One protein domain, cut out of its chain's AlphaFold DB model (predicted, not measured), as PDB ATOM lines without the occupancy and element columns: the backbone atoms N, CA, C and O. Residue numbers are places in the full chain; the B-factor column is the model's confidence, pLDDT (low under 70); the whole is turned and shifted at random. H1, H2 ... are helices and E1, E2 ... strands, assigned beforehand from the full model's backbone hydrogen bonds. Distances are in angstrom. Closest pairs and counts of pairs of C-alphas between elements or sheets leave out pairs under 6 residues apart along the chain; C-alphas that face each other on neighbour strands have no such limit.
ATOM      1  N   ASP A  81     110.718 188.425 158.573       94.00
ATOM      2  CA  ASP A  81     110.668 189.863 158.315       94.00
ATOM      3  C   ASP A  81     110.368 190.161 156.839       94.00
ATOM      4  O   ASP A  81     111.182 189.934 155.947       94.00
ATOM      5  N   TRP A  82     109.166 190.661 156.557       92.38
ATOM      6  CA  TRP A  82     108.736 191.048 155.213       92.38
ATOM      7  C   TRP A  82     107.690 192.163 155.262       92.38
ATOM      8  O   TRP A  82     107.170 192.538 156.314       92.38
ATOM      9  N   ASP A  83     107.336 192.708 154.096       93.56
ATOM     10  CA  ASP A  83     106.345 193.784 154.022       93.56
ATOM     11  C   ASP A  83     105.010 193.371 154.675       93.56
ATOM     12  O   ASP A  83     104.336 192.428 154.255       93.56
ATOM     13  N   GLY A  84     104.639 194.089 155.738       93.44
ATOM     14  CA  GLY A  84     103.425 193.855 156.517       93.44
ATOM     15  C   GLY A  84     103.557 192.916 157.722       93.44
ATOM     16  O   GLY A  84     102.589 192.814 158.480       93.44
ATOM     17  N   TYR A  85     104.703 192.268 157.951       94.88
ATOM     18  CA  TYR A  85     104.948 191.486 159.166       94.88
ATOM     19  C   TYR A  85     106.435 191.422 159.510       94.88
ATOM     20  O   TYR A  85     107.241 190.989 158.699       94.88
ATOM     21  N   SER A  86     106.760 191.770 160.751       95.50
ATOM     22  CA  SER A  86     108.085 191.556 161.317       95.50
ATOM     23  C   SER A  86     107.933 190.916 162.681       95.50
ATOM     24  O   SER A  86     107.158 191.398 163.516       95.50
ATOM     25  N   GLU A  87     108.657 189.827 162.914       96.44
ATOM     26  CA  GLU A  87     108.826 189.300 164.260       96.44
ATOM     27  C   GLU A  87     110.019 189.915 164.991       96.44
ATOM     28  O   GLU A  87     110.173 189.665 166.181       96.44
ATOM     29  N   GLU A  88     110.852 190.718 164.331       97.31
ATOM     30  CA  GLU A  88     112.048 191.272 164.948       97.31
ATOM     31  C   GLU A  88     111.733 192.499 165.813       97.31
ATOM     32  O   GLU A  88     111.077 193.456 165.401       97.31
ATOM     33  N   ALA A  89     112.269 192.506 167.028       97.88
ATOM     34  CA  ALA A  89     112.318 193.680 167.887       97.88
ATOM     35  C   ALA A  89     113.700 193.806 168.527       97.88
ATOM     36  O   ALA A  89     114.464 192.848 168.597       97.88
ATOM     37  N   ARG A  90     114.025 194.996 169.037       98.56
ATOM     38  CA  ARG A  90     115.223 195.199 169.861       98.56
ATOM     39  C   ARG A  90     114.842 195.199 171.333       98.56
ATOM     40  O   ARG A  90     113.836 195.798 171.715       98.56
ATOM     41  N   VAL A  91     115.679 194.609 172.183       98.69
ATOM     42  CA  VAL A  91     115.396 194.486 173.628       98.69
ATOM     43  C   VAL A  91     115.150 195.849 174.294       98.69
ATOM     44  O   VAL A  91     114.268 195.973 175.144       98.69
ATOM     45  N   LYS A  92     115.856 196.912 173.878       98.56
ATOM     46  CA  LYS A  92     115.657 198.285 174.392       98.56
ATOM     47  C   LYS A  92     114.275 198.874 174.095       98.56
ATOM     48  O   LYS A  92     113.924 199.898 174.690       98.56
ATOM     49  N   ASP A  93     113.544 198.307 173.140       98.56
ATOM     50  CA  ASP A  93     112.238 198.796 172.697       98.56
ATOM     51  C   ASP A  93     111.078 198.055 173.389       98.56
ATOM     52  O   ASP A  93     109.940 198.513 173.336       98.56
ATOM     53  N   LEU A  94     111.361 196.986 174.147       98.50
ATOM     54  CA  LEU A  94     110.366 196.314 174.989       98.50
ATOM     55  C   LEU A  94     109.762 197.282 176.019       98.50
ATOM     56  O   LEU A  94     110.482 198.006 176.717       98.50
ATOM     57  N   GLY A  95     108.430 197.287 176.114       97.81
ATOM     58  CA  GLY A  95     107.652 198.234 176.918       97.81
ATOM     59  C   GLY A  95     107.356 199.570 176.223       97.81
ATOM     60  O   GLY A  95     106.816 200.478 176.861       97.81
ATOM     61  N   LYS A  96     107.712 199.723 174.941       97.19
ATOM     62  CA  LYS A  96     107.457 200.923 174.123       97.19
ATOM     63  C   LYS A  96     106.669 200.555 172.873       97.19
ATOM     64  O   LYS A  96     106.684 199.410 172.445       97.19
ATOM     65  N   ASP A  97     105.964 201.532 172.306       93.06
ATOM     66  CA  ASP A  97     105.301 201.429 170.997       93.06
ATOM     67  C   ASP A  97     104.422 200.174 170.808       93.06
ATOM     68  O   ASP A  97     104.268 199.653 169.708       93.06
ATOM     69  N   GLY A  98     103.806 199.700 171.898       93.81
ATOM     70  CA  GLY A  98     102.932 198.525 171.900       93.81
ATOM     71  C   GLY A  98     103.639 197.182 172.108       93.81
ATOM     72  O   GLY A  98     102.948 196.171 172.206       93.81
ATOM     73  N   LEU A  99     104.969 197.154 172.237       97.75
ATOM     74  CA  LEU A  99     105.712 195.954 172.622       97.75
ATOM     75  C   LEU A  99     105.545 195.668 174.123       97.75
ATOM     76  O   LEU A  99     105.769 196.569 174.941       97.75
ATOM     77  N   PRO A 100     105.213 194.423 174.510       98.19
ATOM     78  CA  PRO A 100     105.233 194.000 175.907       98.19
ATOM     79  C   PRO A 100     106.600 194.264 176.571       98.19
ATOM     80  O   PRO A 100     107.636 194.130 175.912       98.19
ATOM     81  N   PRO A 101     106.647 194.672 177.851       98.50
ATOM     82  CA  PRO A 101     107.895 194.796 178.602       98.50
ATOM     83  C   PRO A 101     108.463 193.417 178.974       98.50
ATOM     84  O   PRO A 101     107.847 192.383 178.721       98.50
ATOM     85  N   LEU A 102     109.628 193.398 179.627       98.44
ATOM     86  CA  LEU A 102     110.068 192.223 180.385       98.44
ATOM     87  C   LEU A 102     109.159 192.019 181.604       98.44
ATOM     88  O   LEU A 102     108.698 192.997 182.195       98.44
ATOM     89  N   ALA A 103     108.915 190.764 181.972       98.06
ATOM     90  CA  ALA A 103     108.136 190.419 183.153       98.06
ATOM     91  C   ALA A 103     108.830 190.890 184.445       98.06
ATOM     92  O   ALA A 103     110.060 190.943 184.522       98.06
ATOM     93  N   ASP A 104     108.043 191.215 185.475       95.69
ATOM     94  CA  ASP A 104     108.569 191.665 186.775       95.69
ATOM     95  C   ASP A 104     109.438 190.591 187.460       95.69
ATOM     96  O   ASP A 104     110.331 190.920 188.244       95.69
ATOM     97  N   ASP A 105     109.190 189.316 187.156       94.75
ATOM     98  CA  ASP A 105     109.915 188.138 187.634       94.75
ATOM     99  C   ASP A 105     110.930 187.588 186.614       94.75
ATOM    100  O   ASP A 105     111.348 186.436 186.715       94.75
ATOM    101  N   PHE A 106     111.358 188.398 185.637       97.56
ATOM    102  CA  PHE A 106     112.342 187.982 184.638       97.56
ATOM    103  C   PHE A 106     113.673 187.542 185.275       97.56
ATOM    104  O   PHE A 106     114.322 188.279 186.023       97.56
ATOM    105  N   GLU A 107     114.128 186.344 184.911       96.06
ATOM    106  CA  GLU A 107     115.358 185.742 185.424       96.06
ATOM    107  C   GLU A 107     116.595 186.250 184.659       96.06
ATOM    108  O   GLU A 107     116.973 185.716 183.606       96.06
ATOM    109  N   PHE A 108     117.279 187.253 185.227       95.38
ATOM    110  CA  PHE A 108     118.487 187.881 184.656       95.38
ATOM    111  C   PHE A 108     119.703 186.947 184.546       95.38
ATOM    112  O   PHE A 108     120.694 187.304 183.913       95.38
ATOM    113  N   GLY A 109     119.650 185.751 185.144       86.81
ATOM    114  CA  GLY A 109     120.585 184.662 184.843       86.81
ATOM    115  C   GLY A 109     122.056 184.947 185.154       86.81
ATOM    116  O   GLY A 109     122.923 184.373 184.508       86.81
ATOM    117  N   GLY A 110     122.352 185.839 186.107       86.94
ATOM    118  CA  GLY A 110     123.732 186.196 186.459       86.94
ATOM    119  C   GLY A 110     124.446 187.074 185.428       86.94
ATOM    120  O   GLY A 110     125.668 187.189 185.496       86.94
ATOM    121  N   ALA A 111     123.705 187.696 184.506       95.44
ATOM    122  CA  ALA A 111     124.255 188.628 183.531       95.44
ATOM    123  C   ALA A 111     125.028 189.769 184.196       95.44
ATOM    124  O   ALA A 111     124.674 190.251 185.278       95.44
ATOM    125  N   VAL A 112     126.073 190.216 183.513       97.50
ATOM    126  CA  VAL A 112     126.977 191.261 183.980       97.50
ATOM    127  C   VAL A 112     126.968 192.398 182.973       97.50
ATOM    128  O   VAL A 112     127.008 192.172 181.768       97.50
ATOM    129  N   ASP A 113     126.901 193.626 183.473       98.12
ATOM    130  CA  ASP A 113     126.958 194.821 182.651       98.12
ATOM    131  C   ASP A 113     128.336 194.933 181.988       98.12
ATOM    132  O   ASP A 113     129.370 194.913 182.663       98.12
ATOM    133  N   SER A 114     128.356 195.045 180.661       96.94
ATOM    134  CA  SER A 114     129.587 194.939 179.875       96.94
ATOM    135  C   SER A 114     130.591 196.059 180.169       96.94
ATOM    136  O   SER A 114     131.800 195.838 180.057       96.94
ATOM    137  N   LYS A 115     130.127 197.241 180.596       96.88
ATOM    138  CA  LYS A 115     130.983 198.405 180.867       96.88
ATOM    139  C   LYS A 115     131.456 198.467 182.312       96.88
ATOM    140  O   LYS A 115     132.583 198.885 182.569       96.88
ATOM    141  N   THR A 116     130.606 198.083 183.257       96.69
ATOM    142  CA  THR A 116     130.890 198.227 184.694       96.69
ATOM    143  C   THR A 116     131.371 196.938 185.353       96.69
ATOM    144  O   THR A 116     132.049 197.004 186.377       96.69
ATOM    145  N   GLY A 117     131.050 195.773 184.789       96.31
ATOM    146  CA  GLY A 117     131.316 194.479 185.419       96.31
ATOM    147  C   GLY A 117     130.383 194.161 186.595       96.31
ATOM    148  O   GLY A 117     130.599 193.171 187.295       96.31
ATOM    149  N   GLU A 118     129.354 194.977 186.839       97.44
ATOM    150  CA  GLU A 118     128.381 194.759 187.911       97.44
ATOM    151  C   GLU A 118     127.251 193.821 187.471       97.44
ATOM    152  O   GLU A 118     126.875 193.775 186.301       97.44
ATOM    153  N   SER A 119     126.664 193.082 188.415       97.88
ATOM    154  CA  SER A 119     125.514 192.222 188.124       97.88
ATOM    155  C   SER A 119     124.298 193.033 187.664       97.88
ATOM    156  O   SER A 119     123.881 193.996 188.313       97.88
ATOM    157  N   ILE A 120     123.674 192.581 186.580       98.06
ATOM    158  CA  ILE A 120     122.409 193.112 186.078       98.06
ATOM    159  C   ILE A 120     121.271 192.530 186.915       98.06
ATOM    160  O   ILE A 120     121.125 191.316 187.036       98.06
ATOM    161  N   THR A 121     120.452 193.405 187.498       96.62
ATOM    162  CA  THR A 121     119.324 193.013 188.367       96.62
ATOM    163  C   THR A 121     118.016 193.711 187.998       96.62
ATOM    164  O   THR A 121     117.013 193.560 188.690       96.62
ATOM    165  N   THR A 122     118.013 194.500 186.921       97.38
ATOM    166  CA  THR A 122     116.842 195.258 186.473       97.38
ATOM    167  C   THR A 122     116.710 195.228 184.955       97.38
ATOM    168  O   THR A 122     117.709 195.223 184.233       97.38
ATOM    169  N   ALA A 123     115.467 195.311 184.467       97.56
ATOM    170  CA  ALA A 123     115.174 195.427 183.039       97.56
ATOM    171  C   ALA A 123     115.903 196.620 182.404       97.56
ATOM    172  O   ALA A 123     116.495 196.485 181.341       97.56
ATOM    173  N   LYS A 124     115.951 197.763 183.103       97.50
ATOM    174  CA  LYS A 124     116.628 198.969 182.618       97.50
ATOM    175  C   LYS A 124     118.107 198.720 182.306       97.50
ATOM    176  O   LYS A 124     118.554 199.119 181.242       97.50
ATOM    177  N   GLN A 125     118.843 198.075 183.216       98.00
ATOM    178  CA  GLN A 125     120.255 197.738 182.999       98.00
ATOM    179  C   GLN A 125     120.417 196.780 181.814       98.00
ATOM    180  O   GLN A 125     121.264 197.005 180.957       98.00
ATOM    181  N   LEU A 126     119.576 195.743 181.735       98.00
ATOM    182  CA  LEU A 126     119.617 194.767 180.645       98.00
ATOM    183  C   LEU A 126     119.352 195.419 179.273       98.00
ATOM    184  O   LEU A 126     119.986 195.065 178.285       98.00
ATOM    185  N   GLN A 127     118.442 196.394 179.236       98.25
ATOM    186  CA  GLN A 127     118.028 197.145 178.048       98.25
ATOM    187  C   GLN A 127     119.001 198.261 177.629       98.25
ATOM    188  O   GLN A 127     118.758 198.919 176.611       98.25
ATOM    189  N   GLU A 128     120.079 198.508 178.379       98.69
ATOM    190  CA  GLU A 128     121.120 199.445 177.949       98.69
ATOM    191  C   GLU A 128     121.772 198.961 176.648       98.69
ATOM    192  O   GLU A 128     121.929 197.761 176.415       98.69
ATOM    193  N   LYS A 129     122.151 199.903 175.775       98.69
ATOM    194  CA  LYS A 129     122.636 199.574 174.424       98.69
ATOM    195  C   LYS A 129     123.903 198.722 174.432       98.69
ATOM    196  O   LYS A 129     124.019 197.893 173.546       98.69
ATOM    197  N   HIS A 130     124.791 198.942 175.404       98.31
ATOM    198  CA  HIS A 130     126.031 198.179 175.595       98.31
ATOM    199  C   HIS A 130     125.811 196.795 176.226       98.31
ATOM    200  O   HIS A 130     126.750 196.022 176.340       98.31
ATOM    201  N   ASN A 131     124.590 196.489 176.666       98.44
ATOM    202  CA  ASN A 131     124.173 195.151 177.083       98.44
ATOM    203  C   ASN A 131     123.266 194.570 175.979       98.44
ATOM    204  O   ASN A 131     123.549 194.728 174.797       98.44
ATOM    205  N   LEU A 132     122.125 193.963 176.324       98.25
ATOM    206  CA  LEU A 132     121.217 193.382 175.330       98.25
ATOM    207  C   LEU A 132     120.403 194.408 174.551       98.25
ATOM    208  O   LEU A 132     119.708 194.026 173.618       98.25
ATOM    209  N   GLY A 133     120.433 195.693 174.913       98.56
ATOM    210  CA  GLY A 133     119.490 196.683 174.403       98.56
ATOM    211  C   GLY A 133     119.367 196.716 172.880       98.56
ATOM    212  O   GLY A 133     118.280 196.963 172.356       98.56
ATOM    213  N   ARG A 134     120.460 196.469 172.156       98.62
ATOM    214  CA  ARG A 134     120.437 196.435 170.694       98.62
ATOM    215  C   ARG A 134     120.155 195.061 170.095       98.62
ATOM    216  O   ARG A 134     119.674 195.058 168.963       98.62
ATOM    217  N   LEU A 135     120.353 193.975 170.840       98.69
ATOM    218  CA  LEU A 135     120.147 192.614 170.360       98.69
ATOM    219  C   LEU A 135     118.758 192.455 169.732       98.69
ATOM    220  O   LEU A 135     117.744 192.827 170.340       98.69
ATOM    221  N   LYS A 136     118.719 191.898 168.521       98.44
ATOM    222  CA  LYS A 136     117.481 191.486 167.860       98.44
ATOM    223  C   LYS A 136     116.896 190.241 168.531       98.44
ATOM    224  O   LYS A 136     117.595 189.256 168.765       98.44
ATOM    225  N   ILE A 137     115.603 190.282 168.833       98.44
ATOM    226  CA  ILE A 137     114.829 189.179 169.414       98.44
ATOM    227  C   ILE A 137     113.530 188.975 168.640       98.44
ATOM    228  O   ILE A 137     113.036 189.909 168.009       98.44
ATOM    229  N   THR A 138     112.964 187.770 168.710       98.06
ATOM    230  CA  THR A 138     111.629 187.504 168.162       98.06
ATOM    231  C   THR A 138     110.535 187.935 169.136       98.06
ATOM    232  O   THR A 138     110.604 187.687 170.341       98.06
ATOM    233  N   THR A 139     109.483 188.546 168.604       97.56
ATOM    234  CA  THR A 139     108.244 188.873 169.319       97.56
ATOM    235  C   THR A 139     107.231 187.727 169.315       97.56
ATOM    236  O   THR A 139     106.206 187.803 169.991       97.56
ATOM    237  N   SER A 140     107.503 186.649 168.574       96.12
ATOM    238  CA  SER A 140     106.586 185.516 168.413       96.12
ATOM    239  C   SER A 140     106.702 184.444 169.506       96.12
ATOM    240  O   SER A 140     105.872 183.533 169.561       96.12
ATOM    241  N   ALA A 141     107.715 184.537 170.371       97.12
ATOM    242  CA  ALA A 141     107.998 183.584 171.438       97.12
ATOM    243  C   ALA A 141     108.444 184.295 172.725       97.12
ATOM    244  O   ALA A 141     108.919 185.425 172.692       97.12
ATOM    245  N   GLY A 142     108.309 183.614 173.867       97.69
ATOM    246  CA  GLY A 142     108.820 184.095 175.157       97.69
ATOM    247  C   GLY A 142     107.882 185.001 175.957       97.69
ATOM    248  O   GLY A 142     108.247 185.428 177.049       97.69
ATOM    249  N   LEU A 143     106.669 185.262 175.463       98.25
ATOM    250  CA  LEU A 143     105.615 185.897 176.253       98.25
ATOM    251  C   LEU A 143     105.087 184.954 177.345       98.25
ATOM    252  O   LEU A 143     105.023 183.736 177.167       98.25
ATOM    253  N   ASN A 144     104.671 185.538 178.463       97.38
ATOM    254  CA  ASN A 144     103.909 184.856 179.502       97.38
ATOM    255  C   ASN A 144     102.516 184.413 178.997       97.38
ATOM    256  O   ASN A 144     102.063 184.806 177.924       97.38
ATOM    257  N   GLU A 145     101.822 183.579 179.778       95.50
ATOM    258  CA  GLU A 145     100.561 182.937 179.360       95.50
ATOM    259  C   GLU A 145      99.451 183.921 178.949       95.50
ATOM    260  O   GLU A 145      98.619 183.584 178.105       95.50
ATOM    261  N   ASP A 146      99.422 185.124 179.528       95.56
ATOM    262  CA  ASP A 146      98.433 186.159 179.208       95.56
ATOM    263  C   ASP A 146      98.898 187.151 178.123       95.56
ATOM    264  O   ASP A 146      98.126 188.024 177.719       95.56
ATOM    265  N   GLY A 147     100.124 186.992 177.611       96.25
ATOM    266  CA  GLY A 147     100.687 187.791 176.523       96.25
ATOM    267  C   GLY A 147     101.063 189.222 176.909       96.25
ATOM    268  O   GLY A 147     101.243 190.059 176.024       96.25
ATOM    269  N   THR A 148     101.141 189.540 178.204       97.38
ATOM    270  CA  THR A 148     101.347 190.913 178.690       97.38
ATOM    271  C   THR A 148     102.809 191.297 178.889       97.38
ATOM    272  O   THR A 148     103.101 192.493 178.931       97.38
ATOM    273  N   ALA A 149     103.722 190.326 178.995       98.50
ATOM    274  CA  ALA A 149     105.151 190.563 179.191       98.50
ATOM    275  C   ALA A 149     106.007 189.378 178.712       98.50
ATOM    276  O   ALA A 149     105.541 188.241 178.676       98.50
ATOM    277  N   PHE A 150     107.275 189.630 178.389       98.69
ATOM    278  CA  PHE A 150     108.258 188.590 178.077       98.69
ATOM    279  C   PHE A 150     108.825 187.975 179.361       98.69
ATOM    280  O   PHE A 150     109.492 188.661 180.136       98.69
ATOM    281  N   SER A 151     108.587 186.681 179.572       97.94
ATOM    282  CA  SER A 151     109.232 185.881 180.622       97.94
ATOM    283  C   SER A 151     110.553 185.270 180.151       97.94
ATOM    284  O   SER A 151     111.437 184.995 180.960       97.94
ATOM    285  N   GLU A 152     110.720 185.098 178.840       98.19
ATOM    286  CA  GLU A 152     111.950 184.635 178.206       98.19
ATOM    287  C   GLU A 152     112.242 185.459 176.948       98.19
ATOM    288  O   GLU A 152     111.333 185.958 176.289       98.19
ATOM    289  N   LEU A 153     113.521 185.582 176.597       98.62
ATOM    290  CA  LEU A 153     113.955 186.215 175.355       98.62
ATOM    291  C   LEU A 153     114.530 185.170 174.408       98.62
ATOM    292  O   LEU A 153     115.297 184.300 174.831       98.62
ATOM    293  N   TYR A 154     114.185 185.308 173.130       98.56
ATOM    294  CA  TYR A 154     114.669 184.459 172.053       98.56
ATOM    295  C   TYR A 154     115.336 185.314 170.977       98.56
ATOM    296  O   TYR A 154     114.683 186.187 170.411       98.56
ATOM    297  N   THR A 155     116.616 185.076 170.711       98.50
ATOM    298  CA  THR A 155     117.351 185.694 169.599       98.50
ATOM    299  C   THR A 155     117.491 184.717 168.433       98.50
ATOM    300  O   THR A 155     117.042 183.566 168.504       98.50
ATOM    301  N   PHE A 156     118.071 185.207 167.350       97.56
ATOM    302  CA  PHE A 156     118.177 184.510 166.087       97.56
ATOM    303  C   PHE A 156     119.613 184.053 165.833       97.56
ATOM    304  O   PHE A 156     120.561 184.781 166.117       97.56
TER     305      PHE A 156
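Overview. This is residues 81 to 156 of the 377 residues of an uncharacterized protein of Corynebacterium glucuronolyticum (UniProt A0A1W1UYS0). This model has little regular structure: a small patch of strands, E1 and E2 side by side with E3 next to E2, lies toward one side, and long loops, residues 91 to 122 and 139 to 152, make up much of the rest, with a short helix, H1, away from E3. The 76 printed residues hold E1, H1, E2 and E3 in that order, 13 residues of mixed class; E1 and E2 form an antiparallel sheet. It is compact, with a radius of gyration of the C-alphas of 12.5 A, yet elongated, spanning 40 by 25 by 21 A.

Along the chain. E1, residues 88 to 90, begins at C-alpha (112.048, 191.272, 164.948) and is 7.0 A long. H1 is residues 123 to 126, 5.1 A; E2 residues 136 to 138, 7.1 A; E3 residues 153 to 155, 6.7 A, ending at C-alpha (117.351, 185.694, 169.599).

Arrangement. E1 and E2 are antiparallel at 131 degrees, with N 89 and O 137 within hydrogen-bond range at 2.9 A. E3 pairs with no named strand; its closest C-alphas to E2, Thr 155 and Ile 137, are 4.3 A apart. E3 is apart from E1 and H1. H1 is too short for an O i to N i+4 pair; its one O i to N i+3 pair is within range.

Size, cuts and confidence. The C-alphas of Asp 83 and Glu 118, the farthest apart, are 40.4 A apart. The links E1 to H1 and E2 to E3 are long. The printed part has no cut, and no printed residue is under 70 in pLDDT.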